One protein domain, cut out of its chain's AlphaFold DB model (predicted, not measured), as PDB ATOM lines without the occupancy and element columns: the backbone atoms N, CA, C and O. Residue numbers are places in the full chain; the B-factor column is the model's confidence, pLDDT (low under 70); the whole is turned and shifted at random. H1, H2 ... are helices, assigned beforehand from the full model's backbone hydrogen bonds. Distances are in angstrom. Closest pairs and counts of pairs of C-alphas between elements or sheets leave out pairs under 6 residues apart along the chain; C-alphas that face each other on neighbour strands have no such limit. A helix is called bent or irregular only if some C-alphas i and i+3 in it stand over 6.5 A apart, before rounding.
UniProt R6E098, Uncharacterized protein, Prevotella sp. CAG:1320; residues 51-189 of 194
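Overview. This is residues 51 to 189 of the 194 residues of an uncharacterized protein of Prevotella sp. CAG:1320 (UniProt R6E098). Four helices, H1, H2, H4b and H5, run up and down in a bundle, each against the one before it in the chain. H3 and the slanting arm H4a cross H1, while H6 crosses H4b on another side, with H7 at the end of the printed part. The 139 residues hold seven named helices, H1 to H7, and no named strand: the class is all helix. The whole is compact, with a radius of gyration of the C-alphas of 14.6 A, and spans 39 by 37 by 27 A.

Along the chain. Find C-alpha 51 at (187.530, 361.887, 276.994); from there H1, residues 51 to 65, runs 21.4 A. Next come H2, residues 72 to 89, 25.6 A, and H3, residues 93 to 101. H4, residues 105 to 140, was assigned as one helix by its hydrogen bonds but is bent: C-alphas 122 and 125 are 9.2 A apart. Its arms are H4a, residues 105 to 122, 25.9 A, and H4b, residues 125 to 140, 23.3 A. Then follow H5, residues 152 to 166, 20.8 A, H6, residues 171 to 179, and H7, residues 182 to 188, ending at C-alpha 188 (199.716, 372.580, 264.100).

Arrangement. H1 and H2 form a hairpin, closest at the C-alphas of Arg 54 and Leu 89, 5.9 A. H4b touches H1 at a shallow tilt of 19 degrees, the same way, closest at the C-alphas of Phe 137 and Phe 64, 6.1 A. H4b and H5 form a hairpin, closest at the C-alphas of Val 138 and Ser 156, 5.4 A. H3 touches H1 about perpendicular, at 75 degrees, with the C-alphas of Ala 96 and Tyr 55 closest, 4.7 A. H4a, with residues 112 to 119 alone, touches H1 at a steep tilt of 62 degrees; the C-alphas of Ser 112 and Ala 56 are closest, 4.9 A. H6 touches H4b about perpendicular, at 74 degrees, where residues 128 to 135 alone of H4b take part; closest are the C-alphas of Thr 178 and Tyr 132, 5.3 A. H7 only just touches H4b, with 3 pairs of C-alphas within 8 A, closest at Leu 184 and Phe 129, 6.6 A. Every O i to N i+4 pair is within hydrogen-bond range in H1, H2, H3, H4a, H5, H6 and H7; in H4b it is 11 of 12.

Size, cuts and confidence. Look to Gln 147 and Ser 186 for the two C-alphas farthest apart, 41.6 A. The printed part has no cut, and the link H4 to H5, 11 residues, is long. pLDDT is under 70 at residue 70, residues 101 to 107 and residue 189.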
ATOM      1  N   LEU A  51     186.796 362.938 276.287       93.38
ATOM      2  CA  LEU A  51     187.530 361.887 276.994       93.38
ATOM      3  C   LEU A  51     187.498 360.540 276.247       93.38
ATOM      4  O   LEU A  51     188.530 359.887 276.115       93.38
ATOM      5  N   SER A  52     186.338 360.148 275.714       92.06
ATOM      6  CA  SER A  52     186.182 358.899 274.960       92.06
ATOM      7  C   SER A  52     186.992 358.900 273.661       92.06
ATOM      8  O   SER A  52     187.644 357.908 273.338       92.06
ATOM      9  N   GLU A  53     187.032 360.025 272.946       94.31
ATOM     10  CA  GLU A  53     187.846 360.181 271.733       94.31
ATOM     11  C   GLU A  53     189.350 360.116 272.042       94.31
ATOM     12  O   GLU A  53     190.120 359.505 271.298       94.31
ATOM     13  N   ARG A  54     189.779 360.666 273.185       94.94
ATOM     14  CA  ARG A  54     191.167 360.552 273.659       94.94
ATOM     15  C   ARG A  54     191.546 359.106 273.979       94.94
ATOM     16  O   ARG A  54     192.659 358.690 273.653       94.94
ATOM     17  N   TYR A  55     190.632 358.328 274.568       93.31
ATOM     18  CA  TYR A  55     190.838 356.890 274.756       93.31
ATOM     19  C   TYR A  55     190.974 356.161 273.416       93.31
ATOM     20  O   TYR A  55     191.889 355.352 273.265       93.31
ATOM     21  N   ALA A  56     190.139 356.480 272.423       92.06
ATOM     22  CA  ALA A  56     190.257 355.894 271.086       92.06
ATOM     23  C   ALA A  56     191.625 356.195 270.446       92.06
ATOM     24  O   ALA A  56     192.260 355.293 269.903       92.06
ATOM     25  N   PHE A  57     192.127 357.428 270.574       92.81
ATOM     26  CA  PHE A  57     193.444 357.824 270.058       92.81
ATOM     27  C   PHE A  57     194.585 356.993 270.651       92.81
ATOM     28  O   PHE A  57     195.383 356.417 269.908       92.81
ATOM     29  N   ILE A  58     194.668 356.907 271.983       93.06
ATOM     30  CA  ILE A  58     195.770 356.182 272.629       93.06
ATOM     31  C   ILE A  58     195.674 354.668 272.395       93.06
ATOM     32  O   ILE A  58     196.702 354.015 272.218       93.06
ATOM     33  N   PHE A  59     194.455 354.124 272.318       90.31
ATOM     34  CA  PHE A  59     194.214 352.721 271.985       90.31
ATOM     35  C   PHE A  59     194.717 352.383 270.577       90.31
ATOM     36  O   PHE A  59     195.452 351.415 270.389       90.31
ATOM     37  N   VAL A  60     194.398 353.219 269.584       91.06
ATOM     38  CA  VAL A  60     194.863 353.028 268.203       91.06
ATOM     39  C   VAL A  60     196.392 353.106 268.125       91.06
ATOM     40  O   VAL A  60     197.010 352.278 267.453       91.06
ATOM     41  N   PHE A  61     197.031 354.037 268.842       92.00
ATOM     42  CA  PHE A  61     198.495 354.087 268.910       92.00
ATOM     43  C   PHE A  61     199.106 352.806 269.483       92.00
ATOM     44  O   PHE A  61     200.062 352.280 268.907       92.00
ATOM     45  N   ASP A  62     198.546 352.280 270.572       90.19
ATOM     46  CA  ASP A  62     199.008 351.036 271.189       90.19
ATOM     47  C   ASP A  62     198.872 349.832 270.244       90.19
ATOM     48  O   ASP A  62     199.812 349.047 270.084       90.19
ATOM     49  N   VAL A  63     197.750 349.737 269.523       86.94
ATOM     50  CA  VAL A  63     197.518 348.702 268.506       86.94
ATOM     51  C   VAL A  63     198.608 348.713 267.427       86.94
ATOM     52  O   VAL A  63     199.137 347.654 267.080       86.94
ATOM     53  N   PHE A  64     198.997 349.881 266.905       88.31
ATOM     54  CA  PHE A  64     200.075 349.954 265.909       88.31
ATOM     55  C   PHE A  64     201.456 349.673 266.505       88.31
ATOM     56  O   PHE A  64     202.261 348.989 265.872       88.31
ATOM     57  N   MET A  65     201.734 350.140 267.724       88.94
ATOM     58  CA  MET A  65     203.018 349.902 268.389       88.94
ATOM     59  C   MET A  65     203.280 348.413 268.644       88.94
ATOM     60  O   MET A  65     204.408 347.962 268.448       88.94
ATOM     61  N   LYS A  66     202.244 347.617 268.946       84.75
ATOM     62  CA  LYS A  66     202.344 346.151 269.105       84.75
ATOM     63  C   LYS A  66     202.904 345.419 267.872       84.75
ATOM     64  O   LYS A  66     203.392 344.294 268.001       84.75
ATOM     65  N   ASN A  67     202.881 346.042 266.690       81.75
ATOM     66  CA  ASN A  67     203.448 345.481 265.459       81.75
ATOM     67  C   ASN A  67     204.933 345.834 265.229       81.75
ATOM     68  O   ASN A  67     205.542 345.382 264.259       81.75
ATOM     69  N   ILE A  68     205.558 346.608 266.119       83.06
ATOM     70  CA  ILE A  68     206.973 346.976 266.027       83.06
ATOM     71  C   ILE A  68     207.821 345.881 266.685       83.06
ATOM     72  O   ILE A  68     207.957 345.821 267.904       83.06
ATOM     73  N   ARG A  69     208.419 345.004 265.864       72.81
ATOM     74  CA  ARG A  69     209.267 343.874 266.309       72.81
ATOM     75  C   ARG A  69     210.736 344.000 265.893       72.81
ATOM     76  O   ARG A  69     211.424 343.010 265.651       72.81
ATOM     77  N   THR A  70     211.197 345.241 265.790       69.88
ATOM     78  CA  THR A  70     212.560 345.630 265.400       69.88
ATOM     79  C   THR A  70     213.510 345.655 266.615       69.88
ATOM     80  O   THR A  70     213.250 345.045 267.651       69.88
ATOM     81  N   SER A  71     214.662 346.310 266.478       74.06
ATOM     82  CA  SER A  71     215.663 346.540 267.505       74.06
ATOM     83  C   SER A  71     215.066 347.126 268.790       74.06
ATOM     84  O   SER A  71     214.107 347.899 268.767       74.06
ATOM     85  N   VAL A  72     215.707 346.827 269.927       79.19
ATOM     86  CA  VAL A  72     215.359 347.387 271.250       79.19
ATOM     87  C   VAL A  72     215.261 348.917 271.209       79.19
ATOM     88  O   VAL A  72     214.439 349.508 271.905       79.19
ATOM     89  N   ARG A  73     216.068 349.566 270.361       78.94
ATOM     90  CA  ARG A  73     216.051 351.018 270.174       78.94
ATOM     91  C   ARG A  73     214.726 351.507 269.591       78.94
ATOM     92  O   ARG A  73     214.178 352.475 270.100       78.94
ATOM     93  N   ASP A  74     214.223 350.866 268.545       77.94
ATOM     94  CA  ASP A  74     212.992 351.298 267.877       77.94
ATOM     95  C   ASP A  74     211.757 351.020 268.732       77.94
ATOM     96  O   ASP A  74     210.845 351.841 268.783       77.94
ATOM     97  N   ILE A  75     211.774 349.908 269.472       82.94
ATOM     98  CA  ILE A  75     210.763 349.600 270.488       82.94
ATOM     99  C   ILE A  75     210.757 350.693 271.565       82.94
ATOM    100  O   ILE A  75     209.704 351.244 271.879       82.94
ATOM    101  N   ALA A  76     211.928 351.077 272.083       83.06
ATOM    102  CA  ALA A  76     212.035 352.152 273.069       83.06
ATOM    103  C   ALA A  76     211.549 353.505 272.519       83.06
ATOM    104  O   ALA A  76     210.873 354.244 273.230       83.06
ATOM    105  N   ILE A  77     211.845 353.817 271.251       83.44
ATOM    106  CA  ILE A  77     211.345 355.027 270.580       83.44
ATOM    107  C   ILE A  77     209.817 354.992 270.471       83.44
ATOM    108  O   ILE A  77     209.172 355.992 270.772       83.44
ATOM    109  N   ALA A  78     209.230 353.858 270.082       85.88
ATOM    110  CA  ALA A  78     207.783 353.722 269.949       85.88
ATOM    111  C   ALA A  78     207.056 353.831 271.299       85.88
ATOM    112  O   ALA A  78     206.065 354.553 271.402       85.88
ATOM    113  N   HIS A  79     207.579 353.189 272.347       88.62
ATOM    114  CA  HIS A  79     207.047 353.335 273.703       88.62
ATOM    115  C   HIS A  79     207.145 354.772 274.204       88.62
ATOM    116  O   HIS A  79     206.179 355.292 274.753       88.62
ATOM    117  N   HIS A  80     208.284 355.430 273.982       88.38
ATOM    118  CA  HIS A  80     208.445 356.826 274.366       88.38
ATOM    119  C   HIS A  80     207.481 357.739 273.595       88.38
ATOM    120  O   HIS A  80     206.893 358.641 274.182       88.38
ATOM    121  N   GLN A  81     207.246 357.476 272.305       87.69
ATOM    122  CA  GLN A  81     206.241 358.196 271.524       87.69
ATOM    123  C   GLN A  81     204.843 358.042 272.139       87.69
ATOM    124  O   GLN A  81     204.177 359.049 272.354       87.69
ATOM    125  N   ILE A  82     204.421 356.823 272.489       90.69
ATOM    126  CA  ILE A  82     203.137 356.588 273.173       90.69
ATOM    127  C   ILE A  82     203.079 357.291 274.530       90.69
ATOM    128  O   ILE A  82     202.042 357.849 274.874       90.69
ATOM    129  N   GLU A  83     204.169 357.304 275.295       90.88
ATOM    130  CA  GLU A  83     204.227 358.006 276.580       90.88
ATOM    131  C   GLU A  83     203.982 359.514 276.409       90.88
ATOM    132  O   GLU A  83     203.244 360.119 277.188       90.88
ATOM    133  N   LEU A  84     204.563 360.122 275.372       88.81
ATOM    134  CA  LEU A  84     204.333 361.529 275.050       88.81
ATOM    135  C   LEU A  84     202.888 361.789 274.630       88.81
ATOM    136  O   LEU A  84     202.279 362.727 275.143       88.81
ATOM    137  N   GLU A  85     202.319 360.954 273.757       91.31
ATOM    138  CA  GLU A  85     200.919 361.118 273.349       91.31
ATOM    139  C   GLU A  85     199.963 360.890 274.526       91.31
ATOM    140  O   GLU A  85     199.013 361.644 274.699       91.31
ATOM    141  N   SER A  86     200.253 359.926 275.402       92.94
ATOM    142  CA  SER A  86     199.501 359.681 276.638       92.94
ATOM    143  C   SER A  86     199.499 360.914 277.550       92.94
ATOM    144  O   SER A  86     198.439 361.362 277.994       92.94
ATOM    145  N   LYS A  87     200.666 361.537 277.768       92.94
ATOM    146  CA  LYS A  87     200.781 362.797 278.526       92.94
ATOM    147  C   LYS A  87     200.071 363.969 277.843       92.94
ATOM    148  O   LYS A  87     199.629 364.889 278.537       92.94
ATOM    149  N   ALA A  88     200.013 363.980 276.512       91.81
ATOM    150  CA  ALA A  88     199.357 365.034 275.747       91.81
ATOM    151  C   ALA A  88     197.831 364.917 275.802       91.81
ATOM    152  O   ALA A  88     197.144 365.905 276.040       91.81
ATOM    153  N   LEU A  89     197.318 363.702 275.621       94.00
ATOM    154  CA  LEU A  89     195.896 363.378 275.690       94.00
ATOM    155  C   LEU A  89     195.371 363.450 277.135       94.00
ATOM    156  O   LEU A  89     194.191 363.721 277.355       94.00
ATOM    157  N   GLY A  90     196.241 363.238 278.126       94.44
ATOM    158  CA  GLY A  90     195.863 363.181 279.540       94.44
ATOM    159  C   GLY A  90     195.185 361.863 279.926       94.44
ATOM    160  O   GLY A  90     194.389 361.842 280.858       94.44
ATOM    161  N   VAL A  91     195.482 360.779 279.202       94.56
ATOM    162  CA  VAL A  91     194.931 359.429 279.417       94.56
ATOM    163  C   VAL A  91     196.025 358.383 279.245       94.56
ATOM    164  O   VAL A  91     196.976 358.611 278.496       94.56
ATOM    165  N   THR A  92     195.908 357.225 279.895       93.06
ATOM    166  CA  THR A  92     196.866 356.121 279.727       93.06
ATOM    167  C   THR A  92     196.328 355.013 278.820       93.06
ATOM    168  O   THR A  92     195.117 354.861 278.660       93.06
ATOM    169  N   VAL A  93     197.231 354.194 278.263       88.44
ATOM    170  CA  VAL A  93     196.855 352.960 277.539       88.44
ATOM    171  C   VAL A  93     196.002 352.060 278.431       88.44
ATOM    172  O   VAL A  93     194.997 351.533 277.982       88.44
ATOM    173  N   LYS A  94     196.339 351.956 279.723       89.75
ATOM    174  CA  LYS A  94     195.583 351.152 280.688       89.75
ATOM    175  C   LYS A  94     194.151 351.661 280.880       89.75
ATOM    176  O   LYS A  94     193.239 350.848 281.021       89.75
ATOM    177  N   ASP A  95     193.953 352.978 280.900       90.50
ATOM    178  CA  ASP A  95     192.615 353.567 281.034       90.50
ATOM    179  C   ASP A  95     191.777 353.284 279.786       90.50
ATOM    180  O   ASP A  95     190.626 352.871 279.904       90.50
ATOM    181  N   ALA A  96     192.374 353.434 278.599       88.81
ATOM    182  CA  ALA A  96     191.716 353.122 277.336       88.81
ATOM    183  C   ALA A  96     191.403 351.624 277.205       88.81
ATOM    184  O   ALA A  96     190.280 351.262 276.867       88.81
ATOM    185  N   ASP A  97     192.353 350.754 277.548       84.81
ATOM    186  CA  ASP A  97     192.141 349.309 277.594       84.81
ATOM    187  C   ASP A  97     191.009 348.965 278.557       84.81
ATOM    188  O   ASP A  97     190.154 348.166 278.212       84.81
ATOM    189  N   SER A  98     190.943 349.587 279.736       86.06
ATOM    190  CA  SER A  98     189.855 349.345 280.694       86.06
ATOM    191  C   SER A  98     188.502 349.826 280.159       86.06
ATOM    192  O   SER A  98     187.497 349.134 280.320       86.06
ATOM    193  N   PHE A  99     188.483 350.981 279.489       84.88
ATOM    194  CA  PHE A  99     187.294 351.554 278.863       84.88
ATOM    195  C   PHE A  99     186.741 350.646 277.754       84.88
ATOM    196  O   PHE A  99     185.548 350.356 277.736       84.88
ATOM    197  N   PHE A 100     187.605 350.125 276.880       81.75
ATOM    198  CA  PHE A 100     187.204 349.260 275.767       81.75
ATOM    199  C   PHE A 100     187.052 347.777 276.155       81.75
ATOM    200  O   PHE A 100     186.220 347.070 275.588       81.75
ATOM    201  N   ALA A 101     187.805 347.277 277.139       68.81
ATOM    202  CA  ALA A 101     187.717 345.890 277.608       68.81
ATOM    203  C   ALA A 101     186.424 345.605 278.375       68.81
ATOM    204  O   ALA A 101     185.962 344.465 278.349       68.81
ATOM    205  N   ALA A 102     185.804 346.623 278.987       61.09
ATOM    206  CA  ALA A 102     184.456 346.509 279.544       61.09
ATOM    207  C   ALA A 102     183.420 346.050 278.493       61.09
ATOM    208  O   ALA A 102     182.385 345.489 278.850       61.09
ATOM    209  N   GLU A 103     183.714 346.229 277.201       58.44
ATOM    210  CA  GLU A 103     182.846 345.864 276.081       58.44
ATOM    211  C   GLU A 103     183.285 344.564 275.364       58.44
ATOM    212  O   GLU A 103     182.474 343.945 274.673       58.44
ATOM    213  N   GLY A 104     184.529 344.104 275.564       61.72
ATOM    214  CA  GLY A 104     185.173 342.975 274.866       61.72
ATOM    215  C   GLY A 104     186.050 343.421 273.683       61.72
ATOM    216  O   GLY A 104     185.709 344.379 273.005       61.72
ATOM    217  N   PHE A 105     187.176 342.741 273.407       62.59
ATOM    218  CA  PHE A 105     188.233 343.216 272.479       62.59
ATOM    219  C   PHE A 105     187.727 343.635 271.081       62.59
ATOM    220  O   PHE A 105     187.999 344.750 270.638       62.59
ATOM    221  N   ASP A 106     186.929 342.793 270.416       66.81
ATOM    222  CA  ASP A 106     186.378 343.094 269.083       66.81
ATOM    223  C   ASP A 106     185.354 344.245 269.111       66.81
ATOM    224  O   ASP A 106     185.255 345.043 268.168       66.81
ATOM    225  N   ARG A 107     184.607 344.372 270.217       68.44
ATOM    226  CA  ARG A 107     183.690 345.501 270.437       68.44
ATOM    227  C   ARG A 107     184.451 346.784 270.746       68.44
ATOM    228  O   ARG A 107     184.071 347.823 270.227       68.44
ATOM    229  N   GLY A 108     185.564 346.694 271.469       73.19
ATOM    230  CA  GLY A 108     186.476 347.799 271.738       73.19
ATOM    231  C   GLY A 108     187.044 348.412 270.461       73.19
ATOM    232  O   GLY A 108     186.986 349.626 270.279       73.19
ATOM    233  N   ILE A 109     187.494 347.577 269.516       75.62
ATOM    234  CA  ILE A 109     187.922 348.049 268.191       75.62
ATOM    235  C   ILE A 109     186.751 348.718 267.465       75.62
ATOM    236  O   ILE A 109     186.888 349.847 267.001       75.62
ATOM    237  N   SER A 110     185.587 348.073 267.407       79.31
ATOM    238  CA  SER A 110     184.408 348.619 266.717       79.31
ATOM    239  C   SER A 110     183.947 349.962 267.302       79.31
ATOM    240  O   SER A 110     183.641 350.898 266.564       79.31
ATOM    241  N   HIS A 111     183.943 350.090 268.630       84.06
ATOM    242  CA  HIS A 111     183.601 351.324 269.323       84.06
ATOM    243  C   HIS A 111     184.650 352.408 269.064       84.06
ATOM    244  O   HIS A 111     184.287 353.537 268.735       84.06
ATOM    245  N   SER A 112     185.942 352.063 269.113       86.81
ATOM    246  CA  SER A 112     187.006 353.000 268.748       86.81
ATOM    247  C   SER A 112     186.819 353.526 267.320       86.81
ATOM    248  O   SER A 112     186.922 354.728 267.111       86.81
ATOM    249  N   MET A 113     186.432 352.673 266.362       88.06
ATOM    250  CA  MET A 113     186.177 353.088 264.979       88.06
ATOM    251  C   MET A 113     184.999 354.050 264.862       88.06
ATOM    252  O   MET A 113     185.100 355.031 264.131       88.06
ATOM    253  N   ARG A 114     183.911 353.821 265.610       90.00
ATOM    254  CA  ARG A 114     182.783 354.763 265.656       90.00
ATOM    255  C   ARG A 114     183.230 356.138 266.155       90.00
ATOM    256  O   ARG A 114     182.927 357.134 265.515       90.00
ATOM    257  N   LEU A 115     184.004 356.176 267.238       93.00
ATOM    258  CA  LEU A 115     184.542 357.430 267.766       93.00
ATOM    259  C   LEU A 115     185.469 358.116 266.751       93.00
ATOM    260  O   LEU A 115     185.423 359.329 266.611       93.00
ATOM    261  N   LEU A 116     186.274 357.365 265.991       93.62
ATOM    262  CA  LEU A 116     187.073 357.954 264.911       93.62
ATOM    263  C   LEU A 116     186.206 358.531 263.778       93.62
ATOM    264  O   LEU A 116     186.580 359.559 263.217       93.62
ATOM    265  N   CYS A 117     185.063 357.921 263.446       92.94
ATOM    266  CA  CYS A 117     184.099 358.514 262.511       92.94
ATOM    267  C   CYS A 117     183.556 359.845 263.043       92.94
ATOM    268  O   CYS A 117     183.574 360.834 262.313       92.94
ATOM    269  N   ASP A 118     183.166 359.900 264.317       92.12
ATOM    270  CA  ASP A 118     182.664 361.129 264.945       92.12
ATOM    271  C   ASP A 118     183.739 362.238 264.919       92.12
ATOM    272  O   ASP A 118     183.462 363.393 264.581       92.12
ATOM    273  N   ILE A 119     185.005 361.889 265.180       92.81
ATOM    274  CA  ILE A 119     186.135 362.826 265.075       92.81
ATOM    275  C   ILE A 119     186.333 363.277 263.628       92.81
ATOM    276  O   ILE A 119     186.662 364.438 263.399       92.81
ATOM    277  N   LYS A 120     186.143 362.406 262.633       93.56
ATOM    278  CA  LYS A 120     186.267 362.783 261.218       93.56
ATOM    279  C   LYS A 120     185.279 363.884 260.845       93.56
ATOM    280  O   LYS A 120     185.659 364.827 260.154       93.56
ATOM    281  N   GLU A 121     184.034 363.753 261.293       91.56
ATOM    282  CA  GLU A 121     182.955 364.695 260.989       91.56
ATOM    283  C   GLU A 121     183.164 366.041 261.685       91.56
ATOM    284  O   GLU A 121     183.007 367.091 261.064       91.56
ATOM    285  N   ASN A 122     183.587 366.017 262.950       90.56
ATOM    286  CA  ASN A 122     183.715 367.227 263.763       90.56
ATOM    287  C   ASN A 122     185.095 367.894 263.653       90.56
ATOM    288  O   ASN A 122     185.222 369.110 263.778       90.56
ATOM    289  N   ASN A 123     186.146 367.103 263.436       88.69
ATOM    290  CA  ASN A 123     187.544 367.486 263.614       88.69
ATOM    291  C   ASN A 123     188.497 366.741 262.647       88.69
ATOM    292  O   ASN A 123     189.540 366.226 263.068       88.69
ATOM    293  N   LYS A 124     188.200 366.715 261.334       90.06
ATOM    294  CA  LYS A 124     189.003 365.989 260.316       90.06
ATOM    295  C   LYS A 124     190.520 366.193 260.448       90.06
ATOM    296  O   LYS A 124     191.267 365.226 260.398       90.06
ATOM    297  N   ASN A 125     190.996 367.421 260.672       89.88
ATOM    298  CA  ASN A 125     192.440 367.691 260.768       89.88
ATOM    299  C   ASN A 125     193.112 366.984 261.970       89.88
ATOM    300  O   ASN A 125     194.292 366.644 261.891       89.88
ATOM    301  N   ILE A 126     192.386 366.759 263.074       90.94
ATOM    302  CA  ILE A 126     192.892 366.010 264.239       90.94
ATOM    303  C   ILE A 126     193.004 364.520 263.886       90.94
ATOM    304  O   ILE A 126     193.974 363.859 264.258       90.94
ATOM    305  N   LEU A 127     192.054 363.994 263.110       92.88
ATOM    306  CA  LEU A 127     192.113 362.623 262.610       92.88
ATOM    307  C   LEU A 127     193.212 362.433 261.556       92.88
ATOM    308  O   LEU A 127     193.944 361.450 261.608       92.88
ATOM    309  N   ASP A 128     193.410 363.399 260.662       92.31
ATOM    310  CA  ASP A 128     194.532 363.399 259.718       92.31
ATOM    311  C   ASP A 128     195.876 363.399 260.478       92.31
ATOM    312  O   ASP A 128     196.828 362.717 260.087       92.31
ATOM    313  N   PHE A 129     195.947 364.093 261.622       89.94
ATOM    314  CA  PHE A 129     197.100 364.027 262.520       89.94
ATOM    315  C   PHE A 129     197.294 362.628 263.127       89.94
ATOM    316  O   PHE A 129     198.417 362.122 263.112       89.94
ATOM    317  N   LEU A 130     196.228 361.964 263.595       92.12
ATOM    318  CA  LEU A 130     196.279 360.561 264.041       92.12
ATOM    319  C   LEU A 130     196.819 359.646 262.938       92.12
ATOM    320  O   LEU A 130     197.772 358.908 263.174       92.12
ATOM    321  N   ILE A 131     196.257 359.737 261.730       93.38
ATOM    322  CA  ILE A 131     196.652 358.950 260.551       93.38
ATOM    323  C   ILE A 131     198.145 359.128 260.272       93.38
ATOM    324  O   ILE A 131     198.885 358.147 260.137       93.38
ATOM    325  N   TYR A 132     198.618 360.374 260.249       91.00
ATOM    326  CA  TYR A 132     200.033 360.663 260.069       91.00
ATOM    327  C   TYR A 132     200.893 359.997 261.155       91.00
ATOM    328  O   TYR A 132     201.863 359.304 260.828       91.00
ATOM    329  N   ARG A 133     200.528 360.132 262.436       87.69
ATOM    330  CA  ARG A 133     201.269 359.525 263.557       87.69
ATOM    331  C   ARG A 133     201.248 357.996 263.488       87.69
ATOM    332  O   ARG A 133     202.308 357.384 263.613       87.69
ATOM    333  N   CYS A 134     200.113 357.376 263.175       91.81
ATOM    334  CA  CYS A 134     199.998 355.934 262.948       91.81
ATOM    335  C   CYS A 134     200.925 355.450 261.828       91.81
ATOM    336  O   CYS A 134     201.621 354.447 261.993       91.81
ATOM    337  N   SER A 135     201.037 356.205 260.731       91.12
ATOM    338  CA  SER A 135     201.937 355.856 259.626       91.12
ATOM    339  C   SER A 135     203.410 355.792 260.044       91.12
ATOM    340  O   SER A 135     204.183 355.020 259.476       91.12
ATOM    341  N   THR A 136     203.819 356.556 261.067       88.31
ATOM    342  CA  THR A 136     205.192 356.495 261.594       88.31
ATOM    343  C   THR A 136     205.483 355.171 262.297       88.31
ATOM    344  O   THR A 136     206.603 354.672 262.200       88.31
ATOM    345  N   PHE A 137     204.486 354.563 262.948       88.81
ATOM    346  CA  PHE A 137     204.612 353.224 263.521       88.81
ATOM    347  C   PHE A 137     204.653 352.159 262.424       88.81
ATOM    348  O   PHE A 137     205.526 351.297 262.458       88.81
ATOM    349  N   VAL A 138     203.801 352.279 261.397       89.31
ATOM    350  CA  VAL A 138     203.806 351.382 260.225       89.31
ATOM    351  C   VAL A 138     205.173 351.385 259.533       89.31
ATOM    352  O   VAL A 138     205.737 350.329 259.269       89.31
ATOM    353  N   LYS A 139     205.769 352.565 259.311       87.25
ATOM    354  CA  LYS A 139     207.109 352.705 258.707       87.25
ATOM    355  C   LYS A 139     208.229 352.085 259.556       87.25
ATOM    356  O   LYS A 139     209.275 351.747 259.009       87.25
ATOM    357  N   ARG A 140     208.029 351.958 260.872       85.00
ATOM    358  CA  ARG A 140     208.975 351.340 261.822       85.00
ATOM    359  C   ARG A 140     208.698 349.850 262.058       85.00
ATOM    360  O   ARG A 140     209.517 349.185 262.691       85.00
ATOM    361  N   ALA A 141     207.575 349.320 261.570       83.75
ATOM    362  CA  ALA A 141     207.265 347.902 261.661       83.75
ATOM    363  C   ALA A 141     208.257 347.087 260.819       83.75
ATOM    364  O   ALA A 141     208.600 347.447 259.694       83.75
ATOM    365  N   CYS A 142     208.757 345.999 261.396       81.31
ATOM    366  CA  CYS A 142     209.764 345.135 260.789       81.31
ATOM    367  C   CYS A 142     209.776 343.786 261.515       81.31
ATOM    368  O   CYS A 142     209.297 343.677 262.648       81.31
ATOM    369  N   GLY A 143     210.354 342.774 260.872       81.50
ATOM    370  CA  GLY A 143     210.404 341.405 261.365       81.50
ATOM    371  C   GLY A 143     209.196 340.589 260.915       81.50
ATOM    372  O   GLY A 143     208.374 341.038 260.122       81.50
ATOM    373  N   ARG A 144     209.095 339.357 261.415       82.38
ATOM    374  CA  ARG A 144     207.981 338.457 261.097       82.38
ATOM    375  C   ARG A 144     207.126 338.189 262.317       82.38
ATOM    376  O   ARG A 144     207.633 338.034 263.434       82.38
ATOM    377  N   ASP A 145     205.822 338.111 262.098       82.19
ATOM    378  CA  ASP A 145     204.924 337.656 263.134       82.19
ATOM    379  C   ASP A 145     205.102 336.147 263.369       82.19
ATOM    380  O   ASP A 145     205.159 335.356 262.432       82.19
ATOM    381  N   ARG A 146     205.235 335.742 264.636       78.50
ATOM    382  CA  ARG A 146     205.530 334.353 265.011       78.50
ATOM    383  C   ARG A 146     204.347 333.410 264.809       78.50
ATOM    384  O   ARG A 146     204.577 332.217 264.661       78.50
ATOM    385  N   GLN A 147     203.116 333.919 264.848       81.88
ATOM    386  CA  GLN A 147     201.914 333.095 264.716       81.88
ATOM    387  C   GLN A 147     201.557 332.875 263.245       81.88
ATOM    388  O   GLN A 147     201.226 331.765 262.847       81.88
ATOM    389  N   THR A 148     201.653 333.930 262.439       80.88
ATOM    390  CA  THR A 148     201.226 333.927 261.033       80.88
ATOM    391  C   THR A 148     202.380 333.754 260.044       80.88
ATOM    392  O   THR A 148     202.148 333.418 258.887       80.88
ATOM    393  N   GLY A 149     203.627 333.995 260.462       83.44
ATOM    394  CA  GLY A 149     204.812 333.963 259.597       83.44
ATOM    395  C   GLY A 149     204.935 335.151 258.631       83.44
ATOM    396  O   GLY A 149     205.929 335.231 257.903       83.44
ATOM    397  N   MET A 150     203.957 336.062 258.626       85.69
ATOM    398  CA  MET A 150     203.888 337.226 257.738       85.69
ATOM    399  C   MET A 150     204.824 338.356 258.182       85.69
ATOM    400  O   MET A 150     205.204 338.441 259.353       85.69
ATOM    401  N   ASP A 151     205.182 339.246 257.255       89.31
ATOM    402  CA  ASP A 151     205.942 340.457 257.578       89.31
ATOM    403  C   ASP A 151     205.088 341.400 258.444       89.31
ATOM    404  O   ASP A 151     203.949 341.726 258.105       89.31
ATOM    405  N   CYS A 152     205.633 341.854 259.575       86.69
ATOM    406  CA  CYS A 152     204.952 342.798 260.464       86.69
ATOM    407  C   CYS A 152     204.660 344.133 259.771       86.69
ATOM    408  O   CYS A 152     203.671 344.791 260.108       86.69
ATOM    409  N   LYS A 153     205.486 344.530 258.796       89.69
ATOM    410  CA  LYS A 153     205.224 345.701 257.962       89.69
ATOM    411  C   LYS A 153     203.960 345.504 257.132       89.69
ATOM    412  O   LYS A 153     203.075 346.350 257.179       89.69
ATOM    413  N   GLU A 154     203.830 344.355 256.477       89.94
ATOM    414  CA  GLU A 154     202.645 344.012 255.688       89.94
ATOM    415  C   GLU A 154     201.381 343.927 256.562       89.94
ATOM    416  O   GLU A 154     200.329 344.444 256.187       89.94
ATOM    417  N   ILE A 155     201.476 343.328 257.755       88.00
ATOM    418  CA  ILE A 155     200.369 343.301 258.726       88.00
ATOM    419  C   ILE A 155     199.954 344.729 259.104       88.00
ATOM    420  O   ILE A 155     198.765 345.050 259.087       88.00
ATOM    421  N   SER A 156     200.927 345.588 259.413       89.12
ATOM    422  CA  SER A 156     200.682 346.972 259.828       89.12
ATOM    423  C   SER A 156     200.074 347.812 258.710       89.12
ATOM    424  O   SER A 156     199.142 348.566 258.966       89.12
ATOM    425  N   GLU A 157     200.559 347.668 257.475       92.19
ATOM    426  CA  GLU A 157     200.014 348.346 256.292       92.19
ATOM    427  C   GLU A 157     198.576 347.898 256.015       92.19
ATOM    428  O   GLU A 157     197.690 348.735 255.852       92.19
ATOM    429  N   ARG A 158     198.301 346.587 256.057       91.31
ATOM    430  CA  ARG A 158     196.939 346.054 255.893       91.31
ATOM    431  C   ARG A 158     195.997 346.561 256.980       91.31
ATOM    432  O   ARG A 158     194.864 346.925 256.671       91.31
ATOM    433  N   LEU A 159     196.446 346.571 258.236       89.88
ATOM    434  CA  LEU A 159     195.667 347.089 259.359       89.88
ATOM    435  C   LEU A 159     195.386 348.583 259.190       89.88
ATOM    436  O   LEU A 159     194.242 348.997 259.332       89.88
ATOM    437  N   PHE A 160     196.406 349.367 258.836       93.00
ATOM    438  CA  PHE A 160     196.300 350.801 258.586       93.00
ATOM    439  C   PHE A 160     195.277 351.112 257.499       93.00
ATOM    440  O   PHE A 160     194.318 351.843 257.749       93.00
ATOM    441  N   THR A 161     195.430 350.503 256.322       93.12
ATOM    442  CA  THR A 161     194.516 350.726 255.204       93.12
ATOM    443  C   THR A 161     193.101 350.303 255.571       93.12
ATOM    444  O   THR A 161     192.184 351.101 255.422       93.12
ATOM    445  N   ARG A 162     192.894 349.098 256.121       90.88
ATOM    446  CA  ARG A 162     191.552 348.624 256.517       90.88
ATOM    447  C   ARG A 162     190.887 349.525 257.551       90.88
ATOM    448  O   ARG A 162     189.718 349.859 257.398       90.88
ATOM    449  N   MET A 163     191.624 349.926 258.582       90.56
ATOM    450  CA  MET A 163     191.106 350.766 259.658       90.56
ATOM    451  C   MET A 163     190.621 352.111 259.110       90.56
ATOM    452  O   MET A 163     189.455 352.462 259.277       90.56
ATOM    453  N   PHE A 164     191.472 352.831 258.378       93.56
ATOM    454  CA  PHE A 164     191.126 354.181 257.939       93.56
ATOM    455  C   PHE A 164     190.194 354.217 256.715       93.56
ATOM    456  O   PHE A 164     189.379 355.132 256.590       93.56
ATOM    457  N   THR A 165     190.219 353.194 255.857       93.56
ATOM    458  CA  THR A 165     189.207 353.057 254.792       93.56
ATOM    459  C   THR A 165     187.827 352.717 255.345       93.56
ATOM    460  O   THR A 165     186.833 353.219 254.826       93.56
ATOM    461  N   SER A 166     187.737 351.958 256.446       90.25
ATOM    462  CA  SER A 166     186.447 351.640 257.080       90.25
ATOM    463  C   SER A 166     185.734 352.863 257.668       90.25
ATOM    464  O   SER A 166     184.508 352.911 257.670       90.25
ATOM    465  N   ILE A 167     186.489 353.890 258.072       91.88
ATOM    466  CA  ILE A 167     185.951 355.192 258.507       91.88
ATOM    467  C   ILE A 167     185.835 356.192 257.331       91.88
ATOM    468  O   ILE A 167     185.655 357.401 257.503       91.88
ATOM    469  N   GLY A 168     185.947 355.693 256.097       92.12
ATOM    470  CA  GLY A 168     185.648 356.399 254.856       92.12
ATOM    471  C   GLY A 168     186.767 357.277 254.298       92.12
ATOM    472  O   GLY A 168     186.449 358.237 253.598       92.12
ATOM    473  N   TYR A 169     188.036 357.046 254.644       94.31
ATOM    474  CA  TYR A 169     189.150 357.632 253.884       94.31
ATOM    475  C   TYR A 169     189.400 356.828 252.612       94.31
ATOM    476  O   TYR A 169     189.309 355.601 252.604       94.31
ATOM    477  N   THR A 170     189.769 357.509 251.537       94.81
ATOM    478  CA  THR A 170     190.278 356.847 250.331       94.81
ATOM    479  C   THR A 170     191.771 356.543 250.463       94.81
ATOM    480  O   THR A 170     192.491 357.231 251.184       94.81
ATOM    481  N   GLU A 171     192.278 355.552 249.725       91.31
ATOM    482  CA  GLU A 171     193.727 355.290 249.681       91.31
ATOM    483  C   GLU A 171     194.527 356.518 249.210       91.31
ATOM    484  O   GLU A 171     195.629 356.760 249.701       91.31
ATOM    485  N   GLY A 172     193.948 357.332 248.319       91.88
ATOM    486  CA  GLY A 172     194.539 358.592 247.865       91.88
ATOM    487  C   GLY A 172     194.696 359.620 248.989       91.88
ATOM    488  O   GLY A 172     195.772 360.192 249.140       91.88
ATOM    489  N   GLU A 173     193.670 359.806 249.827       92.31
ATOM    490  CA  GLU A 173     193.754 360.694 250.998       92.31
ATOM    491  C   GLU A 173     194.779 360.189 252.020       92.31
ATOM    492  O   GLU A 173     195.548 360.974 252.577       92.31
ATOM    493  N   LEU A 174     194.840 358.873 252.249       92.62
ATOM    494  CA  LEU A 174     195.846 358.283 253.133       92.62
ATOM    495  C   LEU A 174     197.265 358.516 252.599       92.62
ATOM    496  O   LEU A 174     198.165 358.862 253.367       92.62
ATOM    497  N   ALA A 175     197.478 358.369 251.290       90.06
ATOM    498  CA  ALA A 175     198.760 358.669 250.664       90.06
ATOM    499  C   ALA A 175     199.123 360.156 250.807       90.06
ATOM    500  O   ALA A 175     200.246 360.470 251.200       90.06
ATOM    501  N   GLU A 176     198.176 361.069 250.575       89.56
ATOM    502  CA  GLU A 176     198.390 362.513 250.733       89.56
ATOM    503  C   GLU A 176     198.854 362.861 252.157       89.56
ATOM    504  O   GLU A 176     199.902 363.488 252.333       89.56
ATOM    505  N   ILE A 177     198.138 362.371 253.175       89.38
ATOM    506  CA  ILE A 177     198.433 362.630 254.593       89.38
ATOM    507  C   ILE A 177     199.805 362.069 255.001       89.38
ATOM    508  O   ILE A 177     200.552 362.696 255.757       89.38
ATOM    509  N   THR A 178     200.149 360.870 254.527       86.94
ATOM    510  CA  THR A 178     201.341 360.137 254.988       86.94
ATOM    511  C   THR A 178     202.626 360.475 254.230       86.94
ATOM    512  O   THR A 178     203.722 360.297 254.786       86.94
ATOM    513  N   VAL A 179     202.511 360.944 252.983       83.12
ATOM    514  CA  VAL A 179     203.636 361.350 252.126       83.12
ATOM    515  C   VAL A 179     203.910 362.847 252.244       83.12
ATOM    516  O   VAL A 179     205.078 363.233 252.267       83.12
ATOM    517  N   ASN A 180     202.874 363.684 252.381       79.06
ATOM    518  CA  ASN A 180     203.026 365.132 252.482       79.06
ATOM    519  C   ASN A 180     202.356 365.723 253.741       79.06
ATOM    520  O   ASN A 180     201.298 366.350 253.666       79.06
ATOM    521  N   PRO A 181     203.004 365.622 254.916       74.00
ATOM    522  CA  PRO A 181     202.451 366.169 256.147       74.00
ATOM    523  C   PRO A 181     202.550 367.699 256.239       74.00
ATOM    524  O   PRO A 181     202.152 368.249 257.262       74.00
ATOM    525  N   GLN A 182     203.067 368.414 255.227       74.69
ATOM    526  CA  GLN A 182     203.302 369.867 255.295       74.69
ATOM    527  C   GLN A 182     202.041 370.654 255.664       74.69
ATOM    528  O   GLN A 182     202.116 371.622 256.418       74.69
ATOM    529  N   ARG A 183     200.870 370.198 255.209       80.69
ATOM    530  CA  ARG A 183     199.582 370.772 255.611       80.69
ATOM    531  C   ARG A 183     199.348 370.655 257.123       80.69
ATOM    532  O   ARG A 183     199.019 371.649 257.761       80.69
ATOM    533  N   LEU A 184     199.553 369.476 257.710       79.38
ATOM    534  CA  LEU A 184     199.406 369.248 259.156       79.38
ATOM    535  C   LEU A 184     200.456 370.020 259.958       79.38
ATOM    536  O   LEU A 184     200.163 370.592 261.004       79.38
ATOM    537  N   ILE A 185     201.675 370.074 259.432       72.50
ATOM    538  CA  ILE A 185     202.792 370.841 259.978       72.50
ATOM    539  C   ILE A 185     202.464 372.333 260.027       72.50
ATOM    540  O   ILE A 185     202.738 372.976 261.038       72.50
ATOM    541  N   SER A 186     201.866 372.878 258.966       77.38
ATOM    542  CA  SER A 186     201.442 374.275 258.904       77.38
ATOM    543  C   SER A 186     200.275 374.558 259.848       77.38
ATOM    544  O   SER A 186     200.272 375.604 260.490       77.38
ATOM    545  N   LEU A 187     199.313 373.638 259.950       74.81
ATOM    546  CA  LEU A 187     198.136 373.791 260.806       74.81
ATOM    547  C   LEU A 187     198.474 373.720 262.301       74.81
ATOM    548  O   LEU A 187     197.888 374.453 263.093       74.81
ATOM    549  N   PHE A 188     199.418 372.860 262.689       74.19
ATOM    550  CA  PHE A 188     199.716 372.580 264.100       74.19
ATOM    551  C   PHE A 188     201.110 373.044 264.562       74.19
ATOM    552  O   PHE A 188     201.419 372.981 265.750       74.19
ATOM    553  N   GLY A 189     201.944 373.560 263.654       58.66
ATOM    554  CA  GLY A 189     203.170 374.300 263.973       58.66
ATOM    555  C   GLY A 189     204.447 373.472 264.179       58.66
ATOM    556  O   GLY A 189     205.196 373.750 265.120       58.66
TER     557      GLY A 189